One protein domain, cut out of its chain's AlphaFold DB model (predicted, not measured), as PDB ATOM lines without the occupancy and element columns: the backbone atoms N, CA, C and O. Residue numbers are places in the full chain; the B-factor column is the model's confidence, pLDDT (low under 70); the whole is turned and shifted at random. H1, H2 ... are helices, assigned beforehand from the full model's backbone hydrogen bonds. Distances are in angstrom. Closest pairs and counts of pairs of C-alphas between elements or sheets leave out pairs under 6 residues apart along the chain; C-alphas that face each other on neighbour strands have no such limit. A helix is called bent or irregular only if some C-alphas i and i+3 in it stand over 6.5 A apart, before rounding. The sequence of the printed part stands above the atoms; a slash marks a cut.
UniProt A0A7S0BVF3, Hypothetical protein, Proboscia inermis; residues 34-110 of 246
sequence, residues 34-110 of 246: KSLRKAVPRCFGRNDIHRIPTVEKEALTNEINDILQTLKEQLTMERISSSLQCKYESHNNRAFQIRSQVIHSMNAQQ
ATOM      1  N   LYS A  34       9.788   2.724   2.750       59.00
ATOM      2  CA  LYS A  34      11.259   2.780   2.663       59.00
ATOM      3  C   LYS A  34      11.815   1.809   1.615       59.00
ATOM      4  O   LYS A  34      12.783   2.161   0.949       59.00
ATOM      5  N   SER A  35      11.217   0.628   1.465       56.69
ATOM      6  CA  SER A  35      11.573  -0.357   0.435       56.69
ATOM      7  C   SER A  35      11.220   0.150  -0.971       56.69
ATOM      8  O   SER A  35      12.095   0.199  -1.829       56.69
ATOM      9  N   LEU A  36      10.018   0.703  -1.165       57.53
ATOM     10  CA  LEU A  36       9.583   1.302  -2.435       57.53
ATOM     11  C   LEU A  36      10.464   2.484  -2.880       57.53
ATOM     12  O   LEU A  36      10.696   2.672  -4.069       57.53
ATOM     13  N   ARG A  37      11.006   3.273  -1.939       58.31
ATOM     14  CA  ARG A  37      11.968   4.350  -2.253       58.31
ATOM     15  C   ARG A  37      13.374   3.842  -2.589       58.31
ATOM     16  O   ARG A  37      14.138   4.593  -3.188       58.31
ATOM     17  N   LYS A  38      13.736   2.620  -2.185       58.59
ATOM     18  CA  LYS A  38      15.009   1.975  -2.558       58.59
ATOM     19  C   LYS A  38      14.941   1.305  -3.933       58.59
ATOM     20  O   LYS A  38      15.966   1.260  -4.599       58.59
ATOM     21  N   ALA A  39      13.751   0.879  -4.356       54.25
ATOM     22  CA  ALA A  39      13.500   0.227  -5.643       54.25
ATOM     23  C   ALA A  39      13.584   1.167  -6.864       54.25
ATOM     24  O   ALA A  39      13.473   0.716  -7.997       54.25
ATOM     25  N   VAL A  40      13.782   2.477  -6.659       57.19
ATOM     26  CA  VAL A  40      14.164   3.406  -7.730       57.19
ATOM     27  C   VAL A  40      15.687   3.539  -7.707       57.19
ATOM     28  O   VAL A  40      16.227   4.186  -6.801       57.19
ATOM     29  N   PRO A  41      16.411   2.954  -8.676       57.97
ATOM     30  CA  PRO A  41      17.858   3.080  -8.740       57.97
ATOM     31  C   PRO A  41      18.269   4.542  -8.782       57.97
ATOM     32  O   PRO A  41      17.722   5.336  -9.544       57.97
ATOM     33  N   ARG A  42      19.314   4.908  -8.035       58.16
ATOM     34  CA  ARG A  42      19.885   6.270  -8.058       58.16
ATOM     35  C   ARG A  42      20.423   6.695  -9.438       58.16
ATOM     36  O   ARG A  42      20.840   7.841  -9.597       58.16
ATOM     37  N   CYS A  43      20.456   5.782 -10.411       54.34
ATOM     38  CA  CYS A  43      20.834   6.030 -11.799       54.34
ATOM     39  C   CYS A  43      19.658   6.431 -12.707       54.34
ATOM     40  O   CYS A  43      19.915   6.864 -13.833       54.34
ATOM     41  N   PHE A  44      18.402   6.359 -12.241       48.78
ATOM     42  CA  PHE A  44      17.242   6.827 -13.008       48.78
ATOM     43  C   PHE A  44      17.389   8.329 -13.308       48.78
ATOM     44  O   PHE A  44      17.448   9.154 -12.397       48.78
ATOM     45  N   GLY A  45      17.523   8.674 -14.592       55.59
ATOM     46  CA  GLY A  45      17.721  10.049 -15.073       55.59
ATOM     47  C   GLY A  45      19.173  10.550 -15.126       55.59
ATOM     48  O   GLY A  45      19.385  11.693 -15.520       55.59
ATOM     49  N   ARG A  46      20.176   9.737 -14.752       54.88
ATOM     50  CA  ARG A  46      21.603  10.134 -14.789       54.88
ATOM     51  C   ARG A  46      22.429   9.476 -15.894       54.88
ATOM     52  O   ARG A  46      23.434  10.052 -16.284       54.88
ATOM     53  N   ASN A  47      22.012   8.318 -16.405       52.75
ATOM     54  CA  ASN A  47      22.658   7.630 -17.524       52.75
ATOM     55  C   ASN A  47      21.608   7.119 -18.516       52.75
ATOM     56  O   ASN A  47      20.498   6.767 -18.124       52.75
ATOM     57  N   ASP A  48      21.992   7.059 -19.790       58.56
ATOM     58  CA  ASP A  48      21.185   6.485 -20.866       58.56
ATOM     59  C   ASP A  48      20.840   5.015 -20.554       58.56
ATOM     60  O   ASP A  48      21.718   4.240 -20.156       58.56
ATOM     61  N   ILE A  49      19.572   4.618 -20.712       60.53
ATOM     62  CA  ILE A  49      19.046   3.311 -20.270       60.53
ATOM     63  C   ILE A  49      19.761   2.138 -20.959       60.53
ATOM     64  O   ILE A  49      19.809   1.018 -20.449       60.53
ATOM     65  N   HIS A  50      20.381   2.397 -22.110       63.03
ATOM     66  CA  HIS A  50      21.181   1.441 -22.869       63.03
ATOM     67  C   HIS A  50      22.550   1.132 -22.239       63.03
ATOM     68  O   HIS A  50      23.145   0.119 -22.594       63.03
ATOM     69  N   ARG A  51      23.026   1.937 -21.278       65.25
ATOM     70  CA  ARG A  51      24.332   1.762 -20.606       65.25
ATOM     71  C   ARG A  51      24.289   0.931 -19.322       65.25
ATOM     72  O   ARG A  51      25.345   0.642 -18.769       65.25
ATOM     73  N   ILE A  52      23.106   0.565 -18.833       65.50
ATOM     74  CA  ILE A  52      22.972  -0.287 -17.644       65.50
ATOM     75  C   ILE A  52      23.304  -1.740 -18.046       65.50
ATOM     76  O   ILE A  52      22.716  -2.222 -19.025       65.50
ATOM     77  N   PRO A  53      24.217  -2.437 -17.340       76.19
ATOM     78  CA  PRO A  53      24.535  -3.843 -17.591       76.19
ATOM     79  C   PRO A  53      23.278  -4.720 -17.606       76.19
ATOM     80  O   PRO A  53      22.363  -4.525 -16.808       76.19
ATOM     81  N   THR A  54      23.224  -5.709 -18.499       74.88
ATOM     82  CA  THR A  54      22.060  -6.604 -18.667       74.88
ATOM     83  C   THR A  54      21.669  -7.320 -17.373       74.88
ATOM     84  O   THR A  54      20.487  -7.387 -17.053       74.88
ATOM     85  N   VAL A  55      22.655  -7.740 -16.579       75.44
ATOM     86  CA  VAL A  55      22.445  -8.398 -15.277       75.44
ATOM     87  C   VAL A  55      21.736  -7.477 -14.273       75.44
ATOM     88  O   VAL A  55      20.849  -7.913 -13.544       75.44
ATOM     89  N   GLU A  56      22.070  -6.183 -14.259       73.81
ATOM     90  CA  GLU A  56      21.406  -5.202 -13.389       73.81
ATOM     91  C   GLU A  56      19.984  -4.886 -13.871       73.81
ATOM     92  O   GLU A  56      19.087  -4.692 -13.053       73.81
ATOM     93  N   LYS A  57      19.752  -4.877 -15.191       73.81
ATOM     94  CA  LYS A  57      18.408  -4.698 -15.763       73.81
ATOM     95  C   LYS A  57      17.475  -5.847 -15.402       73.81
ATOM     96  O   LYS A  57      16.323  -5.598 -15.058       73.81
ATOM     97  N   GLU A  58      17.956  -7.083 -15.478       79.25
ATOM     98  CA  GLU A  58      17.174  -8.267 -15.113       79.25
ATOM     99  C   GLU A  58      16.865  -8.288 -13.615       79.25
ATOM    100  O   GLU A  58      15.707  -8.465 -13.237       79.25
ATOM    101  N   ALA A  59      17.857  -8.005 -12.764       78.06
ATOM    102  CA  ALA A  59      17.649  -7.896 -11.320       78.06
ATOM    103  C   ALA A  59      16.606  -6.822 -10.967       78.06
ATOM    104  O   ALA A  59      15.698  -7.079 -10.178       78.06
ATOM    105  N   LEU A  60      16.682  -5.651 -11.609       75.75
ATOM    106  CA  LEU A  60      15.719  -4.573 -11.396       75.75
ATOM    107  C   LEU A  60      14.316  -4.935 -11.888       75.75
ATOM    108  O   LEU A  60      13.323  -4.612 -11.245       75.75
ATOM    109  N   THR A  61      14.230  -5.606 -13.035       80.25
ATOM    110  CA  THR A  61      12.952  -6.052 -13.599       80.25
ATOM    111  C   THR A  61      12.276  -7.050 -12.661       80.25
ATOM    112  O   THR A  61      11.075  -6.944 -12.421       80.25
ATOM    113  N   ASN A  62      13.045  -7.965 -12.070       82.50
ATOM    114  CA  ASN A  62      12.535  -8.915 -11.085       82.50
ATOM    115  C   ASN A  62      12.087  -8.215  -9.793       82.50
ATOM    116  O   ASN A  62      10.989  -8.485  -9.317       82.50
ATOM    117  N   GLU A  63      12.859  -7.248  -9.284       80.75
ATOM    118  CA  GLU A  63      12.476  -6.465  -8.097       80.75
ATOM    119  C   GLU A  63      11.183  -5.660  -8.333       80.75
ATOM    120  O   GLU A  63      10.295  -5.624  -7.479       80.75
ATOM    121  N   ILE A  64      11.027  -5.061  -9.519       80.06
ATOM    122  CA  ILE A  64       9.797  -4.360  -9.914       80.06
ATOM    123  C   ILE A  64       8.615  -5.333  -9.991       80.06
ATOM    124  O   ILE A  64       7.531  -5.007  -9.503       80.06
ATOM    125  N   ASN A  65       8.807  -6.514 -10.581       84.00
ATOM    126  CA  ASN A  65       7.754  -7.521 -10.707       84.00
ATOM    127  C   ASN A  65       7.302  -8.056  -9.340       84.00
ATOM    128  O   ASN A  65       6.097  -8.151  -9.107       84.00
ATOM    129  N   ASP A  66       8.228  -8.313  -8.417       81.75
ATOM    130  CA  ASP A  66       7.912  -8.752  -7.052       81.75
ATOM    131  C   ASP A  66       7.130  -7.682  -6.277       81.75
ATOM    132  O   ASP A  66       6.151  -7.975  -5.577       81.75
ATOM    133  N   ILE A  67       7.507  -6.410  -6.442       79.25
ATOM    134  CA  ILE A  67       6.780  -5.282  -5.853       79.25
ATOM    135  C   ILE A  67       5.382  -5.161  -6.461       79.25
ATOM    136  O   ILE A  67       4.416  -4.981  -5.719       79.25
ATOM    137  N   LEU A  68       5.251  -5.263  -7.786       81.38
ATOM    138  CA  LEU A  68       3.957  -5.202  -8.470       81.38
ATOM    139  C   LEU A  68       3.038  -6.344  -8.038       81.38
ATOM    140  O   LEU A  68       1.850  -6.112  -7.813       81.38
ATOM    141  N   GLN A  69       3.583  -7.546  -7.875       83.12
ATOM    142  CA  GLN A  69       2.842  -8.706  -7.400       83.12
ATOM    143  C   GLN A  69       2.368  -8.503  -5.955       83.12
ATOM    144  O   GLN A  69       1.179  -8.646  -5.671       83.12
ATOM    145  N   THR A  70       3.254  -8.036  -5.072       80.19
ATOM    146  CA  THR A  70       2.903  -7.678  -3.687       80.19
ATOM    147  C   THR A  70       1.828  -6.589  -3.643       80.19
ATOM    148  O   THR A  70       0.900  -6.636  -2.834       80.19
ATOM    149  N   LEU A  71       1.929  -5.589  -4.521       78.12
ATOM    150  CA  LEU A  71       0.976  -4.489  -4.597       78.12
ATOM    151  C   LEU A  71      -0.386  -4.990  -5.082       78.12
ATOM    152  O   LEU A  71      -1.395  -4.622  -4.491       78.12
ATOM    153  N   LYS A  72      -0.412  -5.878  -6.080       81.12
ATOM    154  CA  LYS A  72      -1.626  -6.520  -6.601       81.12
ATOM    155  C   LYS A  72      -2.335  -7.363  -5.540       81.12
ATOM    156  O   LYS A  72      -3.555  -7.293  -5.436       81.12
ATOM    157  N   GLU A  73      -1.587  -8.102  -4.725       80.06
ATOM    158  CA  GLU A  73      -2.133  -8.898  -3.615       80.06
ATOM    159  C   GLU A  73      -2.682  -8.026  -2.475       80.06
ATOM    160  O   GLU A  73      -3.633  -8.404  -1.793       80.06
ATOM    161  N   GLN A  74      -2.122  -6.830  -2.283       76.25
ATOM    162  CA  GLN A  74      -2.591  -5.870  -1.280       76.25
ATOM    163  C   GLN A  74      -3.682  -4.919  -1.788       76.25
ATOM    164  O   GLN A  74      -4.262  -4.181  -0.984       76.25
ATOM    165  N   LEU A  75      -3.971  -4.909  -3.091       78.62
ATOM    166  CA  LEU A  75      -4.951  -4.021  -3.709       78.62
ATOM    167  C   LEU A  75      -6.356  -4.634  -3.639       78.62
ATOM    168  O   LEU A  75      -6.926  -5.048  -4.645       78.62
ATOM    169  N   THR A  76      -6.928  -4.698  -2.436       83.88
ATOM    170  CA  THR A  76      -8.334  -5.097  -2.261       83.88
ATOM    171  C   THR A  76      -9.254  -3.882  -2.275       83.88
ATOM    172  O   THR A  76      -8.864  -2.775  -1.886       83.88
ATOM    173  N   MET A  77     -10.505  -4.083  -2.698       80.06
ATOM    174  CA  MET A  77     -11.509  -3.016  -2.685       80.06
ATOM    175  C   MET A  77     -11.745  -2.467  -1.273       80.06
ATOM    176  O   MET A  77     -11.919  -1.256  -1.130       80.06
ATOM    177  N   GLU A  78     -11.663  -3.293  -0.220       83.06
ATOM    178  CA  GLU A  78     -11.798  -2.783   1.151       83.06
ATOM    179  C   GLU A  78     -10.643  -1.849   1.528       83.06
ATOM    180  O   GLU A  78     -10.866  -0.815   2.159       83.06
ATOM    181  N   ARG A  79      -9.409  -2.160   1.109       78.44
ATOM    182  CA  ARG A  79      -8.246  -1.300   1.377       78.44
ATOM    183  C   ARG A  79      -8.298   0.008   0.598       78.44
ATOM    184  O   ARG A  79      -7.929   1.047   1.145       78.44
ATOM    185  N   ILE A  80      -8.789  -0.019  -0.642       79.69
ATOM    186  CA  ILE A  80      -9.020   1.202  -1.428       79.69
ATOM    187  C   ILE A  80     -10.084   2.066  -0.746       79.69
ATOM    188  O   ILE A  80      -9.847   3.253  -0.519       79.69
ATOM    189  N   SER A  81     -11.215   1.470  -0.358       84.94
ATOM    190  CA  SER A  81     -12.302   2.172   0.333       84.94
ATOM    191  C   SER A  81     -11.834   2.779   1.657       84.94
ATOM    192  O   SER A  81     -12.045   3.964   1.896       84.94
ATOM    193  N   SER A  82     -11.126   2.006   2.484       79.75
ATOM    194  CA  SER A  82     -10.577   2.479   3.762       79.75
ATOM    195  C   SER A  82      -9.553   3.603   3.569       79.75
ATOM    196  O   SER A  82      -9.602   4.609   4.272       79.75
ATOM    197  N   SER A  83      -8.669   3.494   2.571       79.50
ATOM    198  CA  SER A  83      -7.690   4.541   2.249       79.50
ATOM    199  C   SER A  83      -8.360   5.840   1.795       79.50
ATOM    200  O   SER A  83      -7.988   6.928   2.246       79.50
ATOM    201  N   LEU A  84      -9.380   5.745   0.935       80.81
ATOM    202  CA  LEU A  84     -10.169   6.898   0.506       80.81
ATOM    203  C   LEU A  84     -10.921   7.520   1.682       80.81
ATOM    204  O   LEU A  84     -10.860   8.736   1.855       80.81
ATOM    205  N   GLN A  85     -11.551   6.703   2.524       85.25
ATOM    206  CA  GLN A  85     -12.257   7.170   3.711       85.25
ATOM    207  C   GLN A  85     -11.311   7.891   4.680       85.25
ATOM    208  O   GLN A  85     -11.592   9.024   5.063       85.25
ATOM    209  N   CYS A  86     -10.136   7.327   4.979       81.50
ATOM    210  CA  CYS A  86      -9.128   7.999   5.802       81.50
ATOM    211  C   CYS A  86      -8.637   9.316   5.179       81.50
ATOM    212  O   CYS A  86      -8.411  10.289   5.902       81.50
ATOM    213  N   LYS A  87      -8.478   9.391   3.848       78.88
ATOM    214  CA  LYS A  87      -8.134  10.654   3.166       78.88
ATOM    215  C   LYS A  87      -9.247  11.691   3.311       78.88
ATOM    216  O   LYS A  87      -8.944  12.850   3.593       78.88
ATOM    217  N   TYR A  88     -10.504  11.282   3.153       85.81
ATOM    218  CA  TYR A  88     -11.666  12.151   3.341       85.81
ATOM    219  C   TYR A  88     -11.776  12.652   4.782       85.81
ATOM    220  O   TYR A  88     -11.924  13.852   5.001       85.81
ATOM    221  N   GLU A  89     -11.641  11.766   5.766       85.62
ATOM    222  CA  GLU A  89     -11.679  12.115   7.189       85.62
ATOM    223  C   GLU A  89     -10.525  13.045   7.572       85.62
ATOM    224  O   GLU A  89     -10.743  14.062   8.224       85.62
ATOM    225  N   SER A  90      -9.306  12.763   7.105       81.56
ATOM    226  CA  SER A  90      -8.142  13.628   7.332       81.56
ATOM    227  C   SER A  90      -8.332  15.017   6.715       81.56
ATOM    228  O   SER A  90      -8.081  16.034   7.369       81.56
ATOM    229  N   HIS A  91      -8.854  15.084   5.487       82.25
ATOM    230  CA  HIS A  91      -9.189  16.349   4.839       82.25
ATOM    231  C   HIS A  91     -10.268  17.119   5.613       82.25
ATOM    232  O   HIS A  91     -10.104  18.312   5.869       82.25
ATOM    233  N   ASN A  92     -11.343  16.447   6.027       83.25
ATOM    234  CA  ASN A  92     -12.435  17.064   6.777       83.25
ATOM    235  C   ASN A  92     -11.982  17.548   8.155       83.25
ATOM    236  O   ASN A  92     -12.324  18.663   8.534       83.25
ATOM    237  N   ASN A  93     -11.153  16.775   8.858       84.50
ATOM    238  CA  ASN A  93     -10.560  17.181  10.132       84.50
ATOM    239  C   ASN A  93      -9.656  18.403   9.963       84.50
ATOM    240  O   ASN A  93      -9.756  19.354  10.737       84.50
ATOM    241  N   ARG A  94      -8.820  18.433   8.919       81.50
ATOM    242  CA  ARG A  94      -7.986  19.602   8.616       81.50
ATOM    243  C   ARG A  94      -8.835  20.831   8.282       81.50
ATOM    244  O   ARG A  94      -8.577  21.913   8.800       81.50
ATOM    245  N   ALA A  95      -9.856  20.675   7.442       80.00
ATOM    246  CA  ALA A  95     -10.771  21.758   7.092       80.00
ATOM    247  C   ALA A  95     -11.547  22.261   8.319       80.00
ATOM    248  O   ALA A  95     -11.710  23.467   8.487       80.00
ATOM    249  N   PHE A  96     -11.984  21.353   9.195       84.06
ATOM    250  CA  PHE A  96     -12.638  21.682  10.456       84.06
ATOM    251  C   PHE A  96     -11.715  22.484  11.375       84.06
ATOM    252  O   PHE A  96     -12.127  23.539  11.840       84.06
ATOM    253  N   GLN A  97     -10.463  22.056  11.566       77.12
ATOM    254  CA  GLN A  97      -9.478  22.779  12.383       77.12
ATOM    255  C   GLN A  97      -9.214  24.200  11.864       77.12
ATOM    256  O   GLN A  97      -9.137  25.147  12.646       77.12
ATOM    257  N   ILE A  98      -9.113  24.370  10.544       76.44
ATOM    258  CA  ILE A  98      -8.943  25.695   9.932       76.44
ATOM    259  C   ILE A  98     -10.194  26.552  10.175       76.44
ATOM    260  O   ILE A  98     -10.084  27.699  10.606       76.44
ATOM    261  N   ARG A  99     -11.397  25.997   9.964       80.31
ATOM    262  CA  ARG A  99     -12.659  26.713  10.215       80.31
ATOM    263  C   ARG A  99     -12.824  27.089  11.686       80.31
ATOM    264  O   ARG A  99     -13.218  28.215  11.968       80.31
ATOM    265  N   SER A 100     -12.499  26.194  12.619       71.94
ATOM    266  CA  SER A 100     -12.611  26.464  14.054       71.94
ATOM    267  C   SER A 100     -11.650  27.565  14.498       71.94
ATOM    268  O   SER A 100     -12.029  28.405  15.307       71.94
ATOM    269  N   GLN A 101     -10.436  27.617  13.939       72.38
ATOM    270  CA  GLN A 101      -9.488  28.704  14.210       72.38
ATOM    271  C   GLN A 101     -10.016  30.058  13.721       72.38
ATOM    272  O   GLN A 101      -9.938  31.038  14.458       72.38
ATOM    273  N   VAL A 102     -10.619  30.105  12.527       68.38
ATOM    274  CA  VAL A 102     -11.230  31.332  11.992       68.38
ATOM    275  C   VAL A 102     -12.406  31.783  12.862       68.38
ATOM    276  O   VAL A 102     -12.449  32.941  13.274       68.38
ATOM    277  N   ILE A 103     -13.310  30.870  13.229       67.62
ATOM    278  CA  ILE A 103     -14.462  31.180  14.093       67.62
ATOM    279  C   ILE A 103     -13.997  31.687  15.466       67.62
ATOM    280  O   ILE A 103     -14.495  32.704  15.947       67.62
ATOM    281  N   HIS A 104     -13.008  31.036  16.085       62.09
ATOM    282  CA  HIS A 104     -12.461  31.494  17.364       62.09
ATOM    283  C   HIS A 104     -11.752  32.848  17.254       62.09
ATOM    284  O   HIS A 104     -11.919  33.676  18.148       62.09
ATOM    285  N   SER A 105     -11.037  33.127  16.157       59.66
ATOM    286  CA  SER A 105     -10.452  34.457  15.933       59.66
ATOM    287  C   SER A 105     -11.507  35.548  15.728       59.66
ATOM    288  O   SER A 105     -11.332  36.654  16.230       59.66
ATOM    289  N   MET A 106     -12.630  35.233  15.073       55.88
ATOM    290  CA  MET A 106     -13.731  36.181  14.881       55.88
ATOM    291  C   MET A 106     -14.448  36.480  16.203       55.88
ATOM    292  O   MET A 106     -14.729  37.638  16.499       55.88
ATOM    293  N   ASN A 107     -14.669  35.466  17.045       54.50
ATOM    294  CA  ASN A 107     -15.292  35.658  18.359       54.50
ATOM    295  C   ASN A 107     -14.373  36.399  19.350       54.50
ATOM    296  O   ASN A 107     -14.860  37.187  20.158       54.50
ATOM    297  N   ALA A 108     -13.050  36.205  19.274       54.22
ATOM    298  CA  ALA A 108     -12.087  36.939  20.103       54.22
ATOM    299  C   ALA A 108     -11.974  38.429  19.711       54.22
ATOM    300  O   ALA A 108     -11.788  39.285  20.576       54.22
ATOM    301  N   GLN A 109     -12.140  38.755  18.425       51.22
ATOM    302  CA  GLN A 109     -12.159  40.141  17.940       51.22
ATOM    303  C   GLN A 109     -13.471  40.875  18.258       51.22
ATOM    304  O   GLN A 109     -13.457  42.088  18.446       51.22
ATOM    305  N   GLN A 110     -14.589  40.155  18.405       48.59
ATOM    306  CA  GLN A 110     -15.861  40.753  18.835       48.59
ATOM    307  C   GLN A 110     -15.857  41.207  20.307       48.59
ATOM    308  O   GLN A 110     -16.651  42.070  20.668       48.59
TER     309      GLN A 110
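What this domain is: This is residues 34 to 110 of the 246 residues of the protein "Hypothetical protein" of Proboscia inermis (UniProt A0A7S0BVF3). Two long helices, H2 and H3, meet near their ends at a corner and open out as a wide V, with H3 as the longer arm. Before H2, the short helix H1 and the loop of residues 39 to 53 fold back along the H2 arm, while residues 68 to 110, which take in the end of H2 and the whole of H3, stick out free. The printed part has 77 residues with three named helices, in the order H1, H2, H3, and no named strand; its class is all helix. It is extended, with a radius of gyration of the C-alphas of 22.6 A, and the C-alphas span 71 by 33 by 16 A along their three main axes.

Where its parts are: Find C-alpha 34 at (11.259, 2.780, 2.663), where H1 begins; it takes in residues 34 to 38. Go on through residues 39 to 53, a stretch with no named element, to C-alpha 54 at (22.060, -6.604, -18.667). There H2 begins, residues 54 to 74, and it runs 30.2 A from first to last C-alpha. Pass Leu 75 and Thr 76, and you reach H3, residues 77 to 110, the longest helix, which runs 49.0 A and ends with C-alpha 110 at (-15.861, 40.753, 18.835). None of these helices is bent or irregular.

How they stand to each other: Start with H1 and look across to H2: they are close but not clearly touching, with 1 pair of C-alphas within 8 A, and their closest C-alphas, those of Leu 36 and Ile 67, are 7.9 A apart. Their centres are 12.5 A from each other. H1 and H3 are apart, with no C-alpha of the one within 8 A of the other. At Leu 75 and Thr 76 look at the link between H2 and H3, two helices that meet only through their link. Along the backbone of H1, H2 and H3 you will find every O i to N i+4 pair within hydrogen-bond range.

The domain as a whole: The two C-alphas farthest apart are those of Thr 54 and Gln 110, at 71.3 A; the first and last printed C-alphas, of Lys 34 and Gln 110, are 49.4 A apart. The printed part has no cut. The link from H1 to H2 is long, with 15 residues, and the link from H2 to H3 is tight, with 2. In the B-factor column the mean pLDDT of the printed part is 71.9, and the model's confidence is low, under 70, at 28 residues: look at residues 34 to 52 and residues 102 to 110.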